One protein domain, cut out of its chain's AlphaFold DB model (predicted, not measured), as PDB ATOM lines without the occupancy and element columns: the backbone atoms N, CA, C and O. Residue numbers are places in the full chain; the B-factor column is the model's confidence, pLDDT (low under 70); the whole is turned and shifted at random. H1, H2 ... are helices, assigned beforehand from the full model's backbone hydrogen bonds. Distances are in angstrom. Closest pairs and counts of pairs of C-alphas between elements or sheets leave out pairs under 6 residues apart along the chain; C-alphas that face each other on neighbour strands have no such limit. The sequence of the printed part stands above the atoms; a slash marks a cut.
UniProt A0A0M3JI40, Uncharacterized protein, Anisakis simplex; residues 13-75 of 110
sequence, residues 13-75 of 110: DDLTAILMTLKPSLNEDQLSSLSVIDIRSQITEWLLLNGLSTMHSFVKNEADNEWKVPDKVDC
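Overview. This is residues 13 to 75 of the 110 residues of an uncharacterized protein of Anisakis simplex (UniProt A0A0M3JI40). Two helices, H3 and the shorter H1, lie side by side and run the same way, with the small helix H2 beside them on one side and a long stretch without a named element, residues 50 to 75, on the other. This stretch runs away from the end of H3 and folds back on itself in a long loop around residues 61 to 65. The printed part has 63 residues with three named helices, in the order H1, H2, H3, and no named strand. Its class is all helix, though under half of the residues, 29 of 63, are in named elements. It is compact, with a radius of gyration of the C-alphas of 11.6 A and spans of 33 by 28 by 19 A.

Arrangement. H3, residues 36 to 49, touches H1, residues 13 to 22; their closest C-alphas, those of Ile 43 and Leu 19, are 6.1 A apart. The two run the same way at a shallow tilt of 28 degrees. H2, residues 28 to 32, is close to H1 but not clearly touching, the closest C-alphas being those of Leu 31 and Thr 16, at 6.7 A. H2 is also close to H3 but not clearly touching, with the C-alphas of Leu 31 and Ile 39 closest at 7.7 A. In H1, H2 and H3 every O i to N i+4 pair is within hydrogen-bond range.

Along the chain. H3 is 20.0 A long, from C-alpha 36 at (35.148, 27.934, 103.897) to C-alpha 49 at (30.148, 35.052, 121.919). H1 is 14.3 A long and begins with C-alpha 13 at (31.772, 35.003, 99.012). H2 measures 6.2 A.

Size, cuts and confidence. The two C-alphas farthest apart, those of Ser 33 and Val 73, are 33.3 A apart. The printed part has no cut, and the links H1 to H2 and H2 to H3 are tight. The mean pLDDT of the printed part is 80.9, and residues 71 to 75 are under 70.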
ATOM      1  N   ASP A  13      31.856  33.549  99.177       89.44
ATOM      2  CA  ASP A  13      31.772  35.003  99.012       89.44
ATOM      3  C   ASP A  13      30.778  35.626  99.998       89.44
ATOM      4  O   ASP A  13      31.104  36.578 100.705       89.44
ATOM      5  N   ASP A  14      29.600  35.018 100.142       89.06
ATOM      6  CA  ASP A  14      28.580  35.449 101.095       89.06
ATOM      7  C   ASP A  14      29.068  35.312 102.542       89.06
ATOM      8  O   ASP A  14      28.905  36.227 103.348       89.06
ATOM      9  N   LEU A  15      29.728  34.197 102.874       89.94
ATOM     10  CA  LEU A  15      30.329  33.998 104.196       89.94
ATOM     11  C   LEU A  15      31.437  35.022 104.481       89.94
ATOM     12  O   LEU A  15      31.557  35.501 105.606       89.94
ATOM     13  N   THR A  16      32.229  35.368 103.468       90.38
ATOM     14  CA  THR A  16      33.296  36.375 103.560       90.38
ATOM     15  C   THR A  16      32.709  37.754 103.854       90.38
ATOM     16  O   THR A  16      33.115  38.399 104.821       90.38
ATOM     17  N   ALA A  17      31.681  38.159 103.105       89.19
ATOM     18  CA  ALA A  17      30.983  39.425 103.315       89.19
ATOM     19  C   ALA A  17      30.309  39.503 104.700       89.19
ATOM     20  O   ALA A  17      30.382  40.531 105.378       89.19
ATOM     21  N   ILE A  18      29.707  38.401 105.168       88.75
ATOM     22  CA  ILE A  18      29.160  38.319 106.530       88.75
ATOM     23  C   ILE A  18      30.271  38.508 107.559       88.75
ATOM     24  O   ILE A  18      30.135  39.336 108.454       88.75
ATOM     25  N   LEU A  19      31.381  37.775 107.443       89.38
ATOM     26  CA  LEU A  19      32.473  37.864 108.411       89.38
ATOM     27  C   LEU A  19      33.067  39.281 108.482       89.38
ATOM     28  O   LEU A  19      33.347  39.748 109.583       89.38
ATOM     29  N   MET A  20      33.175  39.989 107.354       88.62
ATOM     30  CA  MET A  20      33.585  41.403 107.329       88.62
ATOM     31  C   MET A  20      32.619  42.318 108.063       88.62
ATOM     32  O   MET A  20      33.044  43.185 108.822       88.62
ATOM     33  N   THR A  21      31.321  42.081 107.887       87.38
ATOM     34  CA  THR A  21      30.284  42.841 108.589       87.38
ATOM     35  C   THR A  21      30.353  42.592 110.104       87.38
ATOM     36  O   THR A  21      30.193  43.512 110.902       87.38
ATOM     37  N   LEU A  22      30.617  41.348 110.522       86.19
ATOM     38  CA  LEU A  22      30.674  40.957 111.938       86.19
ATOM     39  C   LEU A  22      31.978  41.374 112.641       86.19
ATOM     40  O   LEU A  22      31.973  41.668 113.840       86.19
ATOM     41  N   LYS A  23      33.100  41.359 111.919       86.31
ATOM     42  CA  LYS A  23      34.446  41.673 112.419       86.31
ATOM     43  C   LYS A  23      35.139  42.650 111.450       86.31
ATOM     44  O   LYS A  23      36.036  42.238 110.714       86.31
ATOM     45  N   PRO A  24      34.804  43.954 111.492       82.19
ATOM     46  CA  PRO A  24      35.369  44.963 110.585       82.19
ATOM     47  C   PRO A  24      36.873  45.217 110.788       82.19
ATOM     48  O   PRO A  24      37.497  45.920 110.006       82.19
ATOM     49  N   SER A  25      37.476  44.656 111.840       82.69
ATOM     50  CA  SER A  25      38.919  44.723 112.091       82.69
ATOM     51  C   SER A  25      39.751  43.765 111.227       82.69
ATOM     52  O   SER A  25      40.977  43.797 111.305       82.69
ATOM     53  N   LEU A  26      39.115  42.856 110.482       81.44
ATOM     54  CA  LEU A  26      39.799  41.922 109.587       81.44
ATOM     55  C   LEU A  26      40.006  42.551 108.202       81.44
ATOM     56  O   LEU A  26      39.083  43.121 107.632       81.44
ATOM     57  N   ASN A  27      41.207  42.387 107.644       82.62
ATOM     58  CA  ASN A  27      41.533  42.843 106.290       82.62
ATOM     59  C   ASN A  27      41.075  41.827 105.228       82.62
ATOM     60  O   ASN A  27      41.131  40.617 105.470       82.62
ATOM     61  N   GLU A  28      40.710  42.308 104.032       78.69
ATOM     62  CA  GLU A  28      40.330  41.474 102.873       78.69
ATOM     63  C   GLU A  28      41.367  40.395 102.555       78.69
ATOM     64  O   GLU A  28      41.006  39.223 102.458       78.69
ATOM     65  N   ASP A  29      42.653  40.753 102.527       81.50
ATOM     66  CA  ASP A  29      43.747  39.817 102.247       81.50
ATOM     67  C   ASP A  29      43.787  38.621 103.205       81.50
ATOM     68  O   ASP A  29      44.084  37.492 102.801       81.50
ATOM     69  N   GLN A  30      43.456  38.841 104.483       82.31
ATOM     70  CA  GLN A  30      43.417  37.751 105.452       82.31
ATOM     71  C   GLN A  30      42.224  36.833 105.204       82.31
ATOM     72  O   GLN A  30      42.374  35.622 105.338       82.31
ATOM     73  N   LEU A  31      41.067  37.373 104.805       82.56
ATOM     74  CA  LEU A  31      39.888  36.560 104.504       82.56
ATOM     75  C   LEU A  31      40.028  35.767 103.205       82.56
ATOM     76  O   LEU A  31      39.582  34.620 103.152       82.56
ATOM     77  N   SER A  32      40.661  36.331 102.173       81.38
ATOM     78  CA  SER A  32      40.822  35.649 100.883       81.38
ATOM     79  C   SER A  32      41.582  34.325 101.024       81.38
ATOM     80  O   SER A  32      41.220  33.331 100.379       81.38
ATOM     81  N   SER A  33      42.572  34.289 101.925       87.19
ATOM     82  CA  SER A  33      43.385  33.103 102.222       87.19
ATOM     83  C   SER A  33      42.650  32.022 103.026       87.19
ATOM     84  O   SER A  33      43.142  30.894 103.101       87.19
ATOM     85  N   LEU A  34      41.507  32.328 103.644       89.06
ATOM     86  CA  LEU A  34      40.804  31.376 104.503       89.06
ATOM     87  C   LEU A  34      39.999  30.355 103.698       89.06
ATOM     88  O   LEU A  34      39.434  30.640 102.631       89.06
ATOM     89  N   SER A  35      39.902  29.146 104.251       92.25
ATOM     90  CA  SER A  35      38.978  28.143 103.740       92.25
ATOM     91  C   SER A  35      37.544  28.447 104.190       92.25
ATOM     92  O   SER A  35      37.299  29.155 105.167       92.25
ATOM     93  N   VAL A  36      36.567  27.848 103.507       89.56
ATOM     94  CA  VAL A  36      35.148  27.934 103.897       89.56
ATOM     95  C   VAL A  36      34.926  27.446 105.334       89.56
ATOM     96  O   VAL A  36      34.075  27.979 106.045       89.56
ATOM     97  N   ILE A  37      35.693  26.446 105.777       90.12
ATOM     98  CA  ILE A  37      35.591  25.879 107.127       90.12
ATOM     99  C   ILE A  37      36.081  26.892 108.166       90.12
ATOM    100  O   ILE A  37      35.419  27.084 109.188       90.12
ATOM    101  N   ASP A  38      37.187  27.582 107.887       91.69
ATOM    102  CA  ASP A  38      37.744  28.590 108.793       91.69
ATOM    103  C   ASP A  38      36.804  29.787 108.929       91.69
ATOM    104  O   ASP A  38      36.513  30.231 110.040       91.69
ATOM    105  N   ILE A  39      36.249  30.261 107.808       91.56
ATOM    106  CA  ILE A  39      35.284  31.369 107.800       91.56
ATOM    107  C   ILE A  39      34.040  30.990 108.615       91.56
ATOM    108  O   ILE A  39      33.612  31.745 109.489       91.56
ATOM    109  N   ARG A  40      33.487  29.787 108.406       91.25
ATOM    110  CA  ARG A  40      32.344  29.287 109.195       91.25
ATOM    111  C   ARG A  40      32.664  29.184 110.680       91.25
ATOM    112  O   ARG A  40      31.798  29.484 111.501       91.25
ATOM    113  N   SER A  41      33.881  28.774 111.023       90.19
ATOM    114  CA  SER A  41      34.330  28.665 112.413       90.19
ATOM    115  C   SER A  41      34.401  30.039 113.077       90.19
ATOM    116  O   SER A  41      33.894  30.203 114.184       90.19
ATOM    117  N   GLN A  42      34.916  31.051 112.376       90.69
ATOM    118  CA  GLN A  42      34.966  32.427 112.881       90.69
ATOM    119  C   GLN A  42      33.584  33.068 113.033       90.69
ATOM    120  O   GLN A  42      33.328  33.745 114.029       90.69
ATOM    121  N   ILE A  43      32.677  32.834 112.081       89.56
ATOM    122  CA  ILE A  43      31.289  33.296 112.201       89.56
ATOM    123  C   ILE A  43      30.605  32.584 113.374       89.56
ATOM    124  O   ILE A  43      29.935  33.225 114.178       89.56
ATOM    125  N   THR A  44      30.808  31.271 113.516       87.81
ATOM    126  CA  THR A  44      30.271  30.480 114.636       87.81
ATOM    127  C   THR A  44      30.765  31.003 115.979       87.81
ATOM    128  O   THR A  44      29.959  31.208 116.880       87.81
ATOM    129  N   GLU A  45      32.066  31.259 116.113       87.50
ATOM    130  CA  GLU A  45      32.651  31.854 117.314       87.50
ATOM    131  C   GLU A  45      31.978  33.188 117.650       87.50
ATOM    132  O   GLU A  45      31.502  33.373 118.770       87.50
ATOM    133  N   TRP A  46      31.877  34.093 116.673       89.00
ATOM    134  CA  TRP A  46      31.243  35.394 116.879       89.00
ATOM    135  C   TRP A  46      29.779  35.251 117.315       89.00
ATOM    136  O   TRP A  46      29.355  35.914 118.264       89.00
ATOM    137  N   LEU A  47      29.016  34.355 116.677       83.62
ATOM    138  CA  LEU A  47      27.625  34.077 117.044       83.62
ATOM    139  C   LEU A  47      27.524  33.586 118.491       83.62
ATOM    140  O   LEU A  47      26.725  34.117 119.260       83.62
ATOM    141  N   LEU A  48      28.365  32.627 118.888       82.19
ATOM    142  CA  LEU A  48      28.367  32.069 120.242       82.19
ATOM    143  C   LEU A  48      28.744  33.113 121.300       82.19
ATOM    144  O   LEU A  48      28.073  33.195 122.329       82.19
ATOM    145  N   LEU A  49      29.754  33.949 121.032       82.19
ATOM    146  CA  LEU A  49      30.148  35.052 121.919       82.19
ATOM    147  C   LEU A  49      29.022  36.082 122.101       82.19
ATOM    148  O   LEU A  49      28.890  36.678 123.169       82.19
ATOM    149  N   ASN A  50      28.173  36.252 121.087       81.00
ATOM    150  CA  ASN A  50      27.014  37.138 121.138       81.00
ATOM    151  C   ASN A  50      25.728  36.449 121.633       81.00
ATOM    152  O   ASN A  50      24.689  37.104 121.753       81.00
ATOM    153  N   GLY A  51      25.783  35.159 121.985       74.00
ATOM    154  CA  GLY A  51      24.636  34.391 122.477       74.00
ATOM    155  C   GLY A  51      23.620  34.011 121.394       74.00
ATOM    156  O   GLY A  51      22.452  33.782 121.706       74.00
ATOM    157  N   LEU A  52      24.052  33.964 120.133       78.81
ATOM    158  CA  LEU A  52      23.249  33.611 118.965       78.81
ATOM    159  C   LEU A  52      23.461  32.142 118.563       78.81
ATOM    160  O   LEU A  52      24.484  31.524 118.855       78.81
ATOM    161  N   SER A  53      22.470  31.571 117.874       77.25
ATOM    162  CA  SER A  53      22.528  30.197 117.360       77.25
ATOM    163  C   SER A  53      23.327  30.113 116.059       77.25
ATOM    164  O   SER A  53      23.240  30.995 115.212       77.25
ATOM    165  N   THR A  54      24.021  28.999 115.825       77.69
ATOM    166  CA  THR A  54      24.633  28.699 114.515       77.69
ATOM    167  C   THR A  54      23.600  28.465 113.413       77.69
ATOM    168  O   THR A  54      23.907  28.601 112.233       77.69
ATOM    169  N   MET A  55      22.358  28.157 113.794       79.44
ATOM    170  CA  MET A  55      21.207  28.050 112.895       79.44
ATOM    171  C   MET A  55      20.529  29.405 112.645       79.44
ATOM    172  O   MET A  55      19.387  29.436 112.192       79.44
ATOM    173  N   HIS A  56      21.185  30.518 112.987       75.81
ATOM    174  CA  HIS A  56      20.630  31.838 112.732       75.81
ATOM    175  C   HIS A  56      20.463  32.089 111.231       75.81
ATOM    176  O   HIS A  56      21.319  31.731 110.416       75.81
ATOM    177  N   SER A  57      19.328  32.687 110.885       76.38
ATOM    178  CA  SER A  57      18.970  33.051 109.522       76.38
ATOM    179  C   SER A  57      19.654  34.357 109.144       76.38
ATOM    180  O   SER A  57      19.343  35.402 109.703       76.38
ATOM    181  N   PHE A  58      20.558  34.316 108.177       79.62
ATOM    182  CA  PHE A  58      21.160  35.515 107.613       79.62
ATOM    183  C   PHE A  58      20.267  36.049 106.500       79.62
ATOM    184  O   PHE A  58      19.826  35.302 105.620       79.62
ATOM    185  N   VAL A  59      19.997  37.352 106.554       79.19
ATOM    186  CA  VAL A  59      19.201  38.067 105.558       79.19
ATOM    187  C   VAL A  59      20.072  39.156 104.953       79.19
ATOM    188  O   VAL A  59      20.678  39.957 105.671       79.19
ATOM    189  N   LYS A  60      20.137  39.168 103.626       79.19
ATOM    190  CA  LYS A  60      20.790  40.223 102.860       79.19
ATOM    191  C   LYS A  60      19.772  41.318 102.576       79.19
ATOM    192  O   LYS A  60      18.652  41.009 102.168       79.19
ATOM    193  N   ASN A  61      20.134  42.572 102.819       77.62
ATOM    194  CA  ASN A  61      19.262  43.688 102.491       77.62
ATOM    195  C   ASN A  61      19.352  43.954 100.981       77.62
ATOM    196  O   ASN A  61      20.439  44.208 100.465       77.62
ATOM    197  N   GLU A  62      18.235  43.863 100.260       73.12
ATOM    198  CA  GLU A  62      18.235  43.993  98.792       73.12
ATOM    199  C   GLU A  62      18.515  45.431  98.321       73.12
ATOM    200  O   GLU A  62      18.982  45.620  97.202       73.12
ATOM    201  N   ALA A  63      18.269  46.434  99.171       73.12
ATOM    202  CA  ALA A  63      18.495  47.845  98.849       73.12
ATOM    203  C   ALA A  63      19.980  48.246  98.899       73.12
ATOM    204  O   ALA A  63      20.451  48.955  98.015       73.12
ATOM    205  N   ASP A  64      20.714  47.760  99.903       71.75
ATOM    206  CA  ASP A  64      22.102  48.166 100.178       71.75
ATOM    207  C   ASP A  64      23.126  47.081  99.807       71.75
ATOM    208  O   ASP A  64      24.330  47.303  99.855       71.75
ATOM    209  N   ASN A  65      22.663  45.884  99.420       72.00
ATOM    210  CA  ASN A  65      23.491  44.704  99.144       72.00
ATOM    211  C   ASN A  65      24.402  44.289 100.323       72.00
ATOM    212  O   ASN A  65      25.353  43.523 100.145       72.00
ATOM    213  N   GLU A  66      24.081  44.743 101.533       76.44
ATOM    214  CA  GLU A  66      24.804  44.445 102.766       76.44
ATOM    215  C   GLU A  66      24.106  43.346 103.575       76.44
ATOM    216  O   GLU A  66      22.878  43.188 103.567       76.44
ATOM    217  N   TRP A  67      24.907  42.554 104.287       80.06
ATOM    218  CA  TRP A  67      24.392  41.540 105.198       80.06
ATOM    219  C   TRP A  67      23.950  42.196 106.497       80.06
ATOM    220  O   TRP A  67      24.716  42.912 107.136       80.06
ATOM    221  N   LYS A  68      22.713  41.934 106.922       77.31
ATOM    222  CA  LYS A  68      22.243  42.468 108.197       77.31
ATOM    223  C   LYS A  68      22.886  41.688 109.342       77.31
ATOM    224  O   LYS A  68      22.806  40.458 109.379       77.31
ATOM    225  N   VAL A  69      23.487  42.409 110.291       74.06
ATOM    226  CA  VAL A  69      23.992  41.803 111.527       74.06
ATOM    227  C   VAL A  69      22.809  41.187 112.281       74.06
ATOM    228  O   VAL A  69      21.802  41.868 112.495       74.06
ATOM    229  N   PRO A  70      22.906  39.907 112.664       70.19
ATOM    230  CA  PRO A  70      21.836  39.229 113.370       70.19
ATOM    231  C   PRO A  70      21.622  39.846 114.754       70.19
ATOM    232  O   PRO A  70      22.556  39.937 115.554       70.19
ATOM    233  N   ASP A  71      20.390  40.270 115.040       64.00
ATOM    234  CA  ASP A  71      20.038  40.841 116.336       64.00
ATOM    235  C   ASP A  71      19.618  39.741 117.330       64.00
ATOM    236  O   ASP A  71      19.091  38.685 116.964       64.00
ATOM    237  N   LYS A  72      19.831  39.986 118.628       57.59
ATOM    238  CA  LYS A  72      19.400  39.078 119.701       57.59
ATOM    239  C   LYS A  72      17.878  38.929 119.744       57.59
ATOM    240  O   LYS A  72      17.403  37.869 120.160       57.59
ATOM    241  N   VAL A  73      17.114  39.943 119.316       54.06
ATOM    242  CA  VAL A  73      15.640  39.877 119.305       54.06
ATOM    243  C   VAL A  73      15.120  38.908 118.231       54.06
ATOM    244  O   VAL A  73      14.123  38.221 118.456       54.06
ATOM    245  N   ASP A  74      15.849  38.742 117.123       50.78
ATOM    246  CA  ASP A  74      15.522  37.785 116.053       50.78
ATOM    247  C   ASP A  74      15.750  36.317 116.478       50.78
ATOM    248  O   ASP A  74      15.347  35.379 115.793       50.78
ATOM    249  N   CYS A  75      16.337  36.076 117.656       51.38
ATOM    250  CA  CYS A  75      16.617  34.735 118.170       51.38
ATOM    251  C   CYS A  75      15.392  34.025 118.798       51.38
ATOM    252  O   CYS A  75      15.520  32.898 119.284       51.38
TER     253      CYS A  75